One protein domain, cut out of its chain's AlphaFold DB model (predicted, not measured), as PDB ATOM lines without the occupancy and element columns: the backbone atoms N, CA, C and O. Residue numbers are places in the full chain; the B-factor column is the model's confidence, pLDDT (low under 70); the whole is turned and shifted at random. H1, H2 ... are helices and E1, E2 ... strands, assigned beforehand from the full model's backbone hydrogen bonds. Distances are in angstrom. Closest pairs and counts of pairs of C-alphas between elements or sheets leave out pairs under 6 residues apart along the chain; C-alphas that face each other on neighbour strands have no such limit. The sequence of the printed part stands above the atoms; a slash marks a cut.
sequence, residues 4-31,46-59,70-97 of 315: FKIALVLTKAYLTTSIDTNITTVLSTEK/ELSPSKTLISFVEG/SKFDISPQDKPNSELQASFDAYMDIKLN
ATOM      1  N   PHE A   4       1.747 -33.113 -25.922       97.19
ATOM      2  CA  PHE A   4       1.584 -34.099 -24.854       97.19
ATOM      3  C   PHE A   4       2.261 -33.651 -23.550       97.19
ATOM      4  O   PHE A   4       1.615 -33.600 -22.512       97.19
ATOM      5  N   LYS A   5       3.528 -33.214 -23.589       96.88
ATOM      6  CA  LYS A   5       4.223 -32.707 -22.392       96.88
ATOM      7  C   LYS A   5       3.567 -31.455 -21.803       96.88
ATOM      8  O   LYS A   5       3.567 -31.307 -20.585       96.88
ATOM      9  N   ILE A   6       3.021 -30.571 -22.638       96.62
ATOM     10  CA  ILE A   6       2.254 -29.405 -22.174       96.62
ATOM     11  C   ILE A   6       0.977 -29.875 -21.462       96.62
ATOM     12  O   ILE A   6       0.721 -29.442 -20.340       96.62
ATOM     13  N   ALA A   7       0.248 -30.830 -22.050       97.19
ATOM     14  CA  ALA A   7      -0.927 -31.459 -21.451       97.19
ATOM     15  C   ALA A   7      -0.626 -32.020 -20.059       97.19
ATOM     16  O   ALA A   7      -1.385 -31.780 -19.125       97.19
ATOM     17  N   LEU A   8       0.500 -32.725 -19.903       97.19
ATOM     18  CA  LEU A   8       0.906 -33.293 -18.618       97.19
ATOM     19  C   LEU A   8       1.117 -32.202 -17.561       97.19
ATOM     20  O   LEU A   8       0.621 -32.328 -16.446       97.19
ATOM     21  N   VAL A   9       1.828 -31.122 -17.899       96.88
ATOM     22  CA  VAL A   9       2.096 -30.031 -16.947       96.88
ATOM     23  C   VAL A   9       0.803 -29.328 -16.537       96.88
ATOM     24  O   VAL A   9       0.567 -29.152 -15.343       96.88
ATOM     25  N   LEU A  10      -0.046 -28.982 -17.506       97.06
ATOM     26  CA  LEU A  10      -1.314 -28.303 -17.241       97.06
ATOM     27  C   LEU A  10      -2.278 -29.188 -16.446       97.06
ATOM     28  O   LEU A  10      -2.858 -28.735 -15.467       97.06
ATOM     29  N   THR A  11      -2.385 -30.474 -16.790       96.94
ATOM     30  CA  THR A  11      -3.278 -31.403 -16.079       96.94
ATOM     31  C   THR A  11      -2.795 -31.673 -14.654       96.94
ATOM     32  O   THR A  11      -3.619 -31.731 -13.745       96.94
ATOM     33  N   LYS A  12      -1.476 -31.785 -14.408       96.31
ATOM     34  CA  LYS A  12      -0.950 -31.877 -13.030       96.31
ATOM     35  C   LYS A  12      -1.320 -30.636 -12.228       96.31
ATOM     36  O   LYS A  12      -1.808 -30.775 -11.115       96.31
ATOM     37  N   ALA A  13      -1.125 -29.451 -12.806       96.00
ATOM     38  CA  ALA A  13      -1.437 -28.196 -12.136       96.00
ATOM     39  C   ALA A  13      -2.940 -28.073 -11.821       96.00
ATOM     40  O   ALA A  13      -3.295 -27.758 -10.688       96.00
ATOM     41  N   TYR A  14      -3.812 -28.432 -12.769       95.56
ATOM     42  CA  TYR A  14      -5.262 -28.504 -12.563       95.56
ATOM     43  C   TYR A  14      -5.640 -29.452 -11.413       95.56
ATOM     44  O   TYR A  14      -6.436 -29.102 -10.539       95.56
ATOM     45  N   LEU A  15      -5.042 -30.648 -11.363       94.75
ATOM     46  CA  LEU A  15      -5.310 -31.645 -10.317       94.75
ATOM     47  C   LEU A  15      -4.823 -31.199  -8.934       94.75
ATOM     48  O   LEU A  15      -5.511 -31.426  -7.940       94.75
ATOM     49  N   THR A  16      -3.664 -30.540  -8.860       93.25
ATOM     50  CA  THR A  16      -3.152 -29.985  -7.599       93.25
ATOM     51  C   THR A  16      -4.078 -28.901  -7.054       93.25
ATOM     52  O   THR A  16      -4.384 -28.918  -5.866       93.25
ATOM     53  N   THR A  17      -4.583 -28.010  -7.912       91.75
ATOM     54  CA  THR A  17      -5.528 -26.957  -7.505       91.75
ATOM     55  C   THR A  17      -6.878 -27.527  -7.063       91.75
ATOM     56  O   THR A  17      -7.490 -27.001  -6.138       91.75
ATOM     57  N   SER A  18      -7.351 -28.594  -7.714       87.44
ATOM     58  CA  SER A  18      -8.713 -29.107  -7.520       87.44
ATOM     59  C   SER A  18      -8.863 -30.153  -6.409       87.44
ATOM     60  O   SER A  18      -9.924 -30.205  -5.791       87.44
ATOM     61  N   ILE A  19      -7.847 -30.986  -6.150       85.50
ATOM     62  CA  ILE A  19      -7.969 -32.149  -5.246       85.50
ATOM     63  C   ILE A  19      -7.015 -32.060  -4.035       85.50
ATOM     64  O   ILE A  19      -7.224 -32.782  -3.069       85.50
ATOM     65  N   ASP A  20      -6.011 -31.169  -4.022       81.69
ATOM     66  CA  ASP A  20      -5.046 -30.997  -2.907       81.69
ATOM     67  C   ASP A  20      -4.445 -32.334  -2.408       81.69
ATOM     68  O   ASP A  20      -4.360 -32.620  -1.214       81.69
ATOM     69  N   THR A  21      -4.081 -33.221  -3.343       84.38
ATOM     70  CA  THR A  21      -3.530 -34.551  -3.037       84.38
ATOM     71  C   THR A  21      -2.269 -34.851  -3.836       84.38
ATOM     72  O   THR A  21      -2.009 -34.282  -4.898       84.38
ATOM     73  N   ASN A  22      -1.465 -35.777  -3.313       91.50
ATOM     74  CA  ASN A  22      -0.246 -36.237  -3.969       91.50
ATOM     75  C   ASN A  22      -0.579 -37.049  -5.228       91.50
ATOM     76  O   ASN A  22      -1.312 -38.038  -5.172       91.50
ATOM     77  N   ILE A  23       0.015 -36.658  -6.355       96.00
ATOM     78  CA  ILE A  23      -0.110 -37.354  -7.638       96.00
ATOM     79  C   ILE A  23       0.958 -38.450  -7.699       96.00
ATOM     80  O   ILE A  23       2.152 -38.153  -7.655       96.00
ATOM     81  N   THR A  24       0.542 -39.712  -7.831       96.88
ATOM     82  CA  THR A  24       1.462 -40.852  -7.987       96.88
ATOM     83  C   THR A  24       1.432 -41.346  -9.428       96.88
ATOM     84  O   THR A  24       0.374 -41.707  -9.937       96.88
ATOM     85  N   THR A  25       2.580 -41.385 -10.105       97.12
ATOM     86  CA  THR A  25       2.668 -41.944 -11.462       97.12
ATOM     87  C   THR A  25       2.695 -43.470 -11.409       97.12
ATOM     88  O   THR A  25       3.581 -44.052 -10.792       97.12
ATOM     89  N   VAL A  26       1.729 -44.109 -12.071       96.81
ATOM     90  CA  VAL A  26       1.597 -45.574 -12.160       96.81
ATOM     91  C   VAL A  26       2.302 -46.103 -13.406       96.81
ATOM     92  O   VAL A  26       3.058 -47.066 -13.335       96.81
ATOM     93  N   LEU A  27       2.079 -45.447 -14.547       96.81
ATOM     94  CA  LEU A  27       2.665 -45.809 -15.833       96.81
ATOM     95  C   LEU A  27       3.138 -44.542 -16.539       96.81
ATOM     96  O   LEU A  27       2.433 -43.536 -16.560       96.81
ATOM     97  N   SER A  28       4.324 -44.596 -17.134       97.44
ATOM     98  CA  SER A  28       4.867 -43.495 -17.924       97.44
ATOM     99  C   SER A  28       5.545 -44.042 -19.167       97.44
ATOM    100  O   SER A  28       6.444 -44.878 -19.097       97.44
ATOM    101  N   THR A  29       5.081 -43.572 -20.315       97.06
ATOM    102  CA  THR A  29       5.633 -43.855 -21.637       97.06
ATOM    103  C   THR A  29       5.743 -42.543 -22.413       97.06
ATOM    104  O   THR A  29       5.292 -41.494 -21.954       97.06
ATOM    105  N   GLU A  30       6.322 -42.580 -23.612       96.50
ATOM    106  CA  GLU A  30       6.508 -41.373 -24.427       96.50
ATOM    107  C   GLU A  30       5.189 -40.683 -24.824       96.50
ATOM    108  O   GLU A  30       5.160 -39.461 -24.951       96.50
ATOM    109  N   LYS A  31       4.108 -41.456 -24.990       97.12
ATOM    110  CA  LYS A  31       2.806 -40.987 -25.502       97.12
ATOM    111  C   LYS A  31       1.633 -41.249 -24.563       97.12
ATOM    112  O   LYS A  31       0.491 -40.962 -24.915       97.12
ATOM    113  N   GLU A  46      -1.532 -39.329 -26.014       98.12
ATOM    114  CA  GLU A  46      -1.395 -38.631 -27.289       98.12
ATOM    115  C   GLU A  46      -2.132 -39.405 -28.391       98.12
ATOM    116  O   GLU A  46      -1.736 -40.510 -28.758       98.12
ATOM    117  N   LEU A  47      -3.204 -38.819 -28.932       97.69
ATOM    118  CA  LEU A  47      -3.928 -39.385 -30.077       97.69
ATOM    119  C   LEU A  47      -3.270 -38.991 -31.402       97.69
ATOM    120  O   LEU A  47      -3.245 -39.758 -32.360       97.69
ATOM    121  N   SER A  48      -2.766 -37.760 -31.463       97.50
ATOM    122  CA  SER A  48      -2.049 -37.200 -32.608       97.50
ATOM    123  C   SER A  48      -1.144 -36.064 -32.123       97.50
ATOM    124  O   SER A  48      -1.368 -35.572 -31.014       97.50
ATOM    125  N   PRO A  49      -0.209 -35.560 -32.946       96.56
ATOM    126  CA  PRO A  49       0.673 -34.474 -32.534       96.56
ATOM    127  C   PRO A  49      -0.070 -33.250 -31.987       96.56
ATOM    128  O   PRO A  49       0.445 -32.602 -31.089       96.56
ATOM    129  N   SER A  50      -1.284 -32.955 -32.467       96.94
ATOM    130  CA  SER A  50      -2.106 -31.821 -32.023       96.94
ATOM    131  C   SER A  50      -3.291 -32.197 -31.128       96.94
ATOM    132  O   SER A  50      -4.061 -31.312 -30.757       96.94
ATOM    133  N   LYS A  51      -3.467 -33.475 -30.756       97.88
ATOM    134  CA  LYS A  51      -4.611 -33.917 -29.936       97.88
ATOM    135  C   LYS A  51      -4.202 -34.845 -28.806       97.88
ATOM    136  O   LYS A  51      -3.503 -35.836 -29.018       97.88
ATOM    137  N   THR A  52      -4.737 -34.578 -27.625       98.31
ATOM    138  CA  THR A  52      -4.498 -35.389 -26.427       98.31
ATOM    139  C   THR A  52      -5.828 -35.786 -25.806       98.31
ATOM    140  O   THR A  52      -6.738 -34.969 -25.707       98.31
ATOM    141  N   LEU A  53      -5.948 -37.048 -25.410       98.25
ATOM    142  CA  LEU A  53      -7.076 -37.571 -24.652       98.25
ATOM    143  C   LEU A  53      -6.702 -37.604 -23.176       98.25
ATOM    144  O   LEU A  53      -5.662 -38.155 -22.819       98.25
ATOM    145  N   ILE A  54      -7.559 -37.043 -22.338       98.25
ATOM    146  CA  ILE A  54      -7.449 -37.094 -20.885       98.25
ATOM    147  C   ILE A  54      -8.693 -37.815 -20.386       98.25
ATOM    148  O   ILE A  54      -9.800 -37.324 -20.596       98.25
ATOM    149  N   SER A  55      -8.524 -38.963 -19.743       97.56
ATOM    150  CA  SER A  55      -9.627 -39.703 -19.131       97.56
ATOM    151  C   SER A  55      -9.460 -39.748 -17.621       97.56
ATOM    152  O   SER A  55      -8.353 -39.914 -17.112       97.56
ATOM    153  N   PHE A  56     -10.579 -39.614 -16.929       96.75
ATOM    154  CA  PHE A  56     -10.727 -39.631 -15.487       96.75
ATOM    155  C   PHE A  56     -11.626 -40.813 -15.145       96.75
ATOM    156  O   PHE A  56     -12.757 -40.884 -15.621       96.75
ATOM    157  N   VAL A  57     -11.110 -41.752 -14.362       96.38
ATOM    158  CA  VAL A  57     -11.824 -42.964 -13.959       96.38
ATOM    159  C   VAL A  57     -11.937 -42.974 -12.441       96.38
ATOM    160  O   VAL A  57     -10.926 -43.023 -11.741       96.38
ATOM    161  N   GLU A  58     -13.168 -42.926 -11.941       95.12
ATOM    162  CA  GLU A  58     -13.509 -42.975 -10.518       95.12
ATOM    163  C   GLU A  58     -14.518 -44.106 -10.286       95.12
ATOM    164  O   GLU A  58     -15.710 -43.975 -10.572       95.12
ATOM    165  N   GLY A  59     -14.035 -45.253  -9.802       93.69
ATOM    166  CA  GLY A  59     -14.857 -46.457  -9.681       93.69
ATOM    167  C   GLY A  59     -15.381 -46.918 -11.045       93.69
ATOM    168  O   GLY A  59     -14.599 -47.299 -11.911       93.69
ATOM    169  N   SER A  70      -4.642 -27.174 -31.451       95.00
ATOM    170  CA  SER A  70      -4.767 -26.192 -32.534       95.00
ATOM    171  C   SER A  70      -5.708 -25.032 -32.195       95.00
ATOM    172  O   SER A  70      -5.633 -23.991 -32.833       95.00
ATOM    173  N   LYS A  71      -6.571 -25.194 -31.182       94.88
ATOM    174  CA  LYS A  71      -7.537 -24.174 -30.748       94.88
ATOM    175  C   LYS A  71      -7.008 -23.226 -29.677       94.88
ATOM    176  O   LYS A  71      -7.692 -22.261 -29.358       94.88
ATOM    177  N   PHE A  72      -5.855 -23.528 -29.085       92.12
ATOM    178  CA  PHE A  72      -5.307 -22.753 -27.974       92.12
ATOM    179  C   PHE A  72      -4.236 -21.737 -28.417       92.12
ATOM    180  O   PHE A  72      -3.621 -21.124 -27.557       92.12
ATOM    181  N   ASP A  73      -4.006 -21.550 -29.725       91.62
ATOM    182  CA  ASP A  73      -3.022 -20.604 -30.288       91.62
ATOM    183  C   ASP A  73      -1.607 -20.705 -29.666       91.62
ATOM    184  O   ASP A  73      -0.924 -19.705 -29.455       91.62
ATOM    185  N   ILE A  74      -1.139 -21.929 -29.381       92.94
ATOM    186  CA  ILE A  74       0.170 -22.186 -28.745       92.94
ATOM    187  C   ILE A  74       1.075 -23.009 -29.642       92.94
ATOM    188  O   ILE A  74       0.640 -23.968 -30.291       92.94
ATOM    189  N   SER A  75       2.368 -22.699 -29.603       93.00
ATOM    190  CA  SER A  75       3.413 -23.492 -30.235       93.00
ATOM    191  C   SER A  75       3.949 -24.564 -29.274       93.00
ATOM    192  O   SER A  75       4.095 -24.314 -28.077       93.00
ATOM    193  N   PRO A  76       4.357 -25.757 -29.753       89.50
ATOM    194  CA  PRO A  76       4.922 -26.800 -28.891       89.50
ATOM    195  C   PRO A  76       6.197 -26.356 -28.153       89.50
ATOM    196  O   PRO A  76       6.671 -27.034 -27.242       89.50
ATOM    197  N   GLN A  77       6.843 -25.273 -28.582       88.75
ATOM    198  CA  GLN A  77       8.059 -24.776 -27.942       88.75
ATOM    199  C   GLN A  77       7.789 -23.889 -26.724       88.75
ATOM    200  O   GLN A  77       8.705 -23.692 -25.923       88.75
ATOM    201  N   ASP A  78       6.556 -23.425 -26.551       88.56
ATOM    202  CA  ASP A  78       6.212 -22.481 -25.499       88.56
ATOM    203  C   ASP A  78       6.151 -23.180 -24.138       88.56
ATOM    204  O   ASP A  78       5.726 -24.332 -24.000       88.56
ATOM    205  N   LYS A  79       6.617 -22.478 -23.103       93.12
ATOM    206  CA  LYS A  79       6.412 -22.911 -21.719       93.12
ATOM    207  C   LYS A  79       4.994 -22.515 -21.302       93.12
ATOM    208  O   LYS A  79       4.580 -21.408 -21.641       93.12
ATOM    209  N   PRO A  80       4.274 -23.360 -20.547       93.69
ATOM    210  CA  PRO A  80       2.944 -23.005 -20.072       93.69
ATOM    211  C   PRO A  80       3.012 -21.737 -19.211       93.69
ATOM    212  O   PRO A  80       3.748 -21.694 -18.223       93.69
ATOM    213  N   ASN A  81       2.291 -20.693 -19.629       95.19
ATOM    214  CA  ASN A  81       2.123 -19.445 -18.885       95.19
ATOM    215  C   ASN A  81       0.858 -19.515 -18.005       95.19
ATOM    216  O   ASN A  81       0.026 -20.413 -18.150       95.19
ATOM    217  N   SER A  82       0.705 -18.565 -17.079       95.44
ATOM    218  CA  SER A  82      -0.451 -18.519 -16.170       95.44
ATOM    219  C   SER A  82      -1.780 -18.296 -16.899       95.44
ATOM    220  O   SER A  82      -2.806 -18.813 -16.471       95.44
ATOM    221  N   GLU A  83      -1.767 -17.549 -18.006       95.38
ATOM    222  CA  GLU A  83      -2.959 -17.292 -18.825       95.38
ATOM    223  C   GLU A  83      -3.455 -18.565 -19.520       95.38
ATOM    224  O   GLU A  83      -4.646 -18.876 -19.470       95.38
ATOM    225  N   LEU A  84      -2.539 -19.352 -20.095       95.31
ATOM    226  CA  LEU A  84      -2.850 -20.656 -20.666       95.31
ATOM    227  C   LEU A  84      -3.413 -21.583 -19.601       95.31
ATOM    228  O   LEU A  84      -4.430 -22.223 -19.844       95.31
ATOM    229  N   GLN A  85      -2.785 -21.635 -18.427       95.94
ATOM    230  CA  GLN A  85      -3.278 -22.465 -17.337       95.94
ATOM    231  C   GLN A  85      -4.719 -22.098 -16.960       95.94
ATOM    232  O   GLN A  85      -5.570 -22.977 -16.949       95.94
ATOM    233  N   ALA A  86      -5.030 -20.810 -16.785       95.12
ATOM    234  CA  ALA A  86      -6.394 -20.366 -16.499       95.12
ATOM    235  C   ALA A  86      -7.388 -20.728 -17.622       95.12
ATOM    236  O   ALA A  86      -8.508 -21.157 -17.344       95.12
ATOM    237  N   SER A  87      -6.985 -20.595 -18.892       95.69
ATOM    238  CA  SER A  87      -7.828 -20.980 -20.034       95.69
ATOM    239  C   SER A  87      -8.062 -22.494 -20.117       95.69
ATOM    240  O   SER A  87      -9.158 -22.937 -20.461       95.69
ATOM    241  N   PHE A  88      -7.046 -23.288 -19.774       96.31
ATOM    242  CA  PHE A  88      -7.114 -24.743 -19.736       96.31
ATOM    243  C   PHE A  88      -8.006 -25.217 -18.589       96.31
ATOM    244  O   PHE A  88      -8.880 -26.047 -18.817       96.31
ATOM    245  N   ASP A  89      -7.851 -24.643 -17.397       95.19
ATOM    246  CA  ASP A  89      -8.676 -24.950 -16.227       95.19
ATOM    247  C   ASP A  89     -10.159 -24.660 -16.525       95.19
ATOM    248  O   ASP A  89     -11.006 -25.541 -16.373       95.19
ATOM    249  N   ALA A  90     -10.467 -23.486 -17.096       94.25
ATOM    250  CA  ALA A  90     -11.825 -23.139 -17.522       94.25
ATOM    251  C   ALA A  90     -12.378 -24.101 -18.593       94.25
ATOM    252  O   ALA A  90     -13.552 -24.478 -18.551       94.25
ATOM    253  N   TYR A  91     -11.546 -24.526 -19.550       95.69
ATOM    254  CA  TYR A  91     -11.935 -25.518 -20.556       95.69
ATOM    255  C   TYR A  91     -12.267 -26.876 -19.927       95.69
ATOM    256  O   TYR A  91     -13.276 -27.488 -20.290       95.69
ATOM    257  N   MET A  92     -11.442 -27.345 -18.986       95.31
ATOM    258  CA  MET A  92     -11.649 -28.615 -18.288       95.31
ATOM    259  C   MET A  92     -12.914 -28.583 -17.432       95.31
ATOM    260  O   MET A  92     -13.700 -29.526 -17.500       95.31
ATOM    261  N   ASP A  93     -13.171 -27.489 -16.716       92.38
ATOM    262  CA  ASP A  93     -14.373 -27.339 -15.889       92.38
ATOM    263  C   ASP A  93     -15.659 -27.374 -16.726       92.38
ATOM    264  O   ASP A  93     -16.617 -28.069 -16.373       92.38
ATOM    265  N   ILE A  94     -15.661 -26.694 -17.880       92.88
ATOM    266  CA  ILE A  94     -16.782 -26.732 -18.831       92.88
ATOM    267  C   ILE A  94     -16.974 -28.149 -19.383       92.88
ATOM    268  O   ILE A  94     -18.106 -28.614 -19.512       92.88
ATOM    269  N   LYS A  95     -15.890 -28.843 -19.748       93.25
ATOM    270  CA  LYS A  95     -15.969 -30.157 -20.407       93.25
ATOM    271  C   LYS A  95     -16.316 -31.300 -19.475       93.25
ATOM    272  O   LYS A  95     -17.035 -32.200 -19.896       93.25
ATOM    273  N   LEU A  96     -15.834 -31.259 -18.242       89.69
ATOM    274  CA  LEU A  96     -16.155 -32.258 -17.230       89.69
ATOM    275  C   LEU A  96     -17.544 -32.031 -16.620       89.69
ATOM    276  O   LEU A  96     -17.914 -32.736 -15.692       89.69
ATOM    277  N   ASN A  97     -18.315 -31.039 -17.100       77.81
ATOM    278  CA  ASN A  97     -19.572 -30.609 -16.480       77.81
ATOM    279  C   ASN A  97     -19.432 -30.456 -14.959       77.81
ATOM    280  O   ASN A  97     -20.391 -30.641 -14.207       77.81
TER     281      ASN A  97
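This is residues 4 to 31, 46 to 59 and 70 to 97 of the 315 residues of the protein "CIC11C00000002935" of [Candida] intermedia (UniProt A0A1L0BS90). A hairpin of two antiparallel strands, E2 and E3, sits beside the first half of helix H1, which makes the middle of the domain, while helix H2 crosses H1 nearly at a right angle. Strand E1 comes off the other end of H1, and residues 24 to 29 stick out free. The printed part has 70 residues, with two named helices and three named strands in the order H1, E1, E2, E3, H2; the class is mixed, helices and strands. It is compact, with a radius of gyration of the C-alphas of 12.6 A and spans of 34 by 26 by 21 A.

Look first at the hairpin: E2 is residues 46 to 48, and E3, residues 51 to 58, runs 23.2 A. Find C-alpha 4 at (1.584, -34.099, -24.854), where H1, residues 4 to 19, begins its 21.9 A. E1 is residues 23 to 28, 13.0 A. H2, residues 82 to 95, runs 19.9 A to C-alpha 95 at (-15.969, -30.157, -20.407).

Between E2 and E3, find N 47 and O 51 at 3.0 A, within hydrogen-bond range. The closest C-alphas of H1 and E3 are those of Phe 4 and Thr 52, 6.4 A apart. H1 touches H2 with residues 10 to 14 alone, about perpendicular at 73 degrees; their closest C-alphas, of Tyr 14 and Asp 89, are 6.1 A apart. E1 pairs with no named strand and is apart from E2, E3 and H2. In H1 and H2 every O i to N i+4 pair is within hydrogen-bond range.

The two farthest C-alphas, of Gly 59 and Gln 77, are 36.5 A apart. Residues 32 to 45 and 60 to 69 are not printed; the C-alphas across these cuts are 5.1 A and 32.2 A apart. The links H1 to E1 and E2 to E3 are tight. Residues 70 to 81 hold no named element. The mean pLDDT of the printed part is 94.4, and no printed residue is under 70.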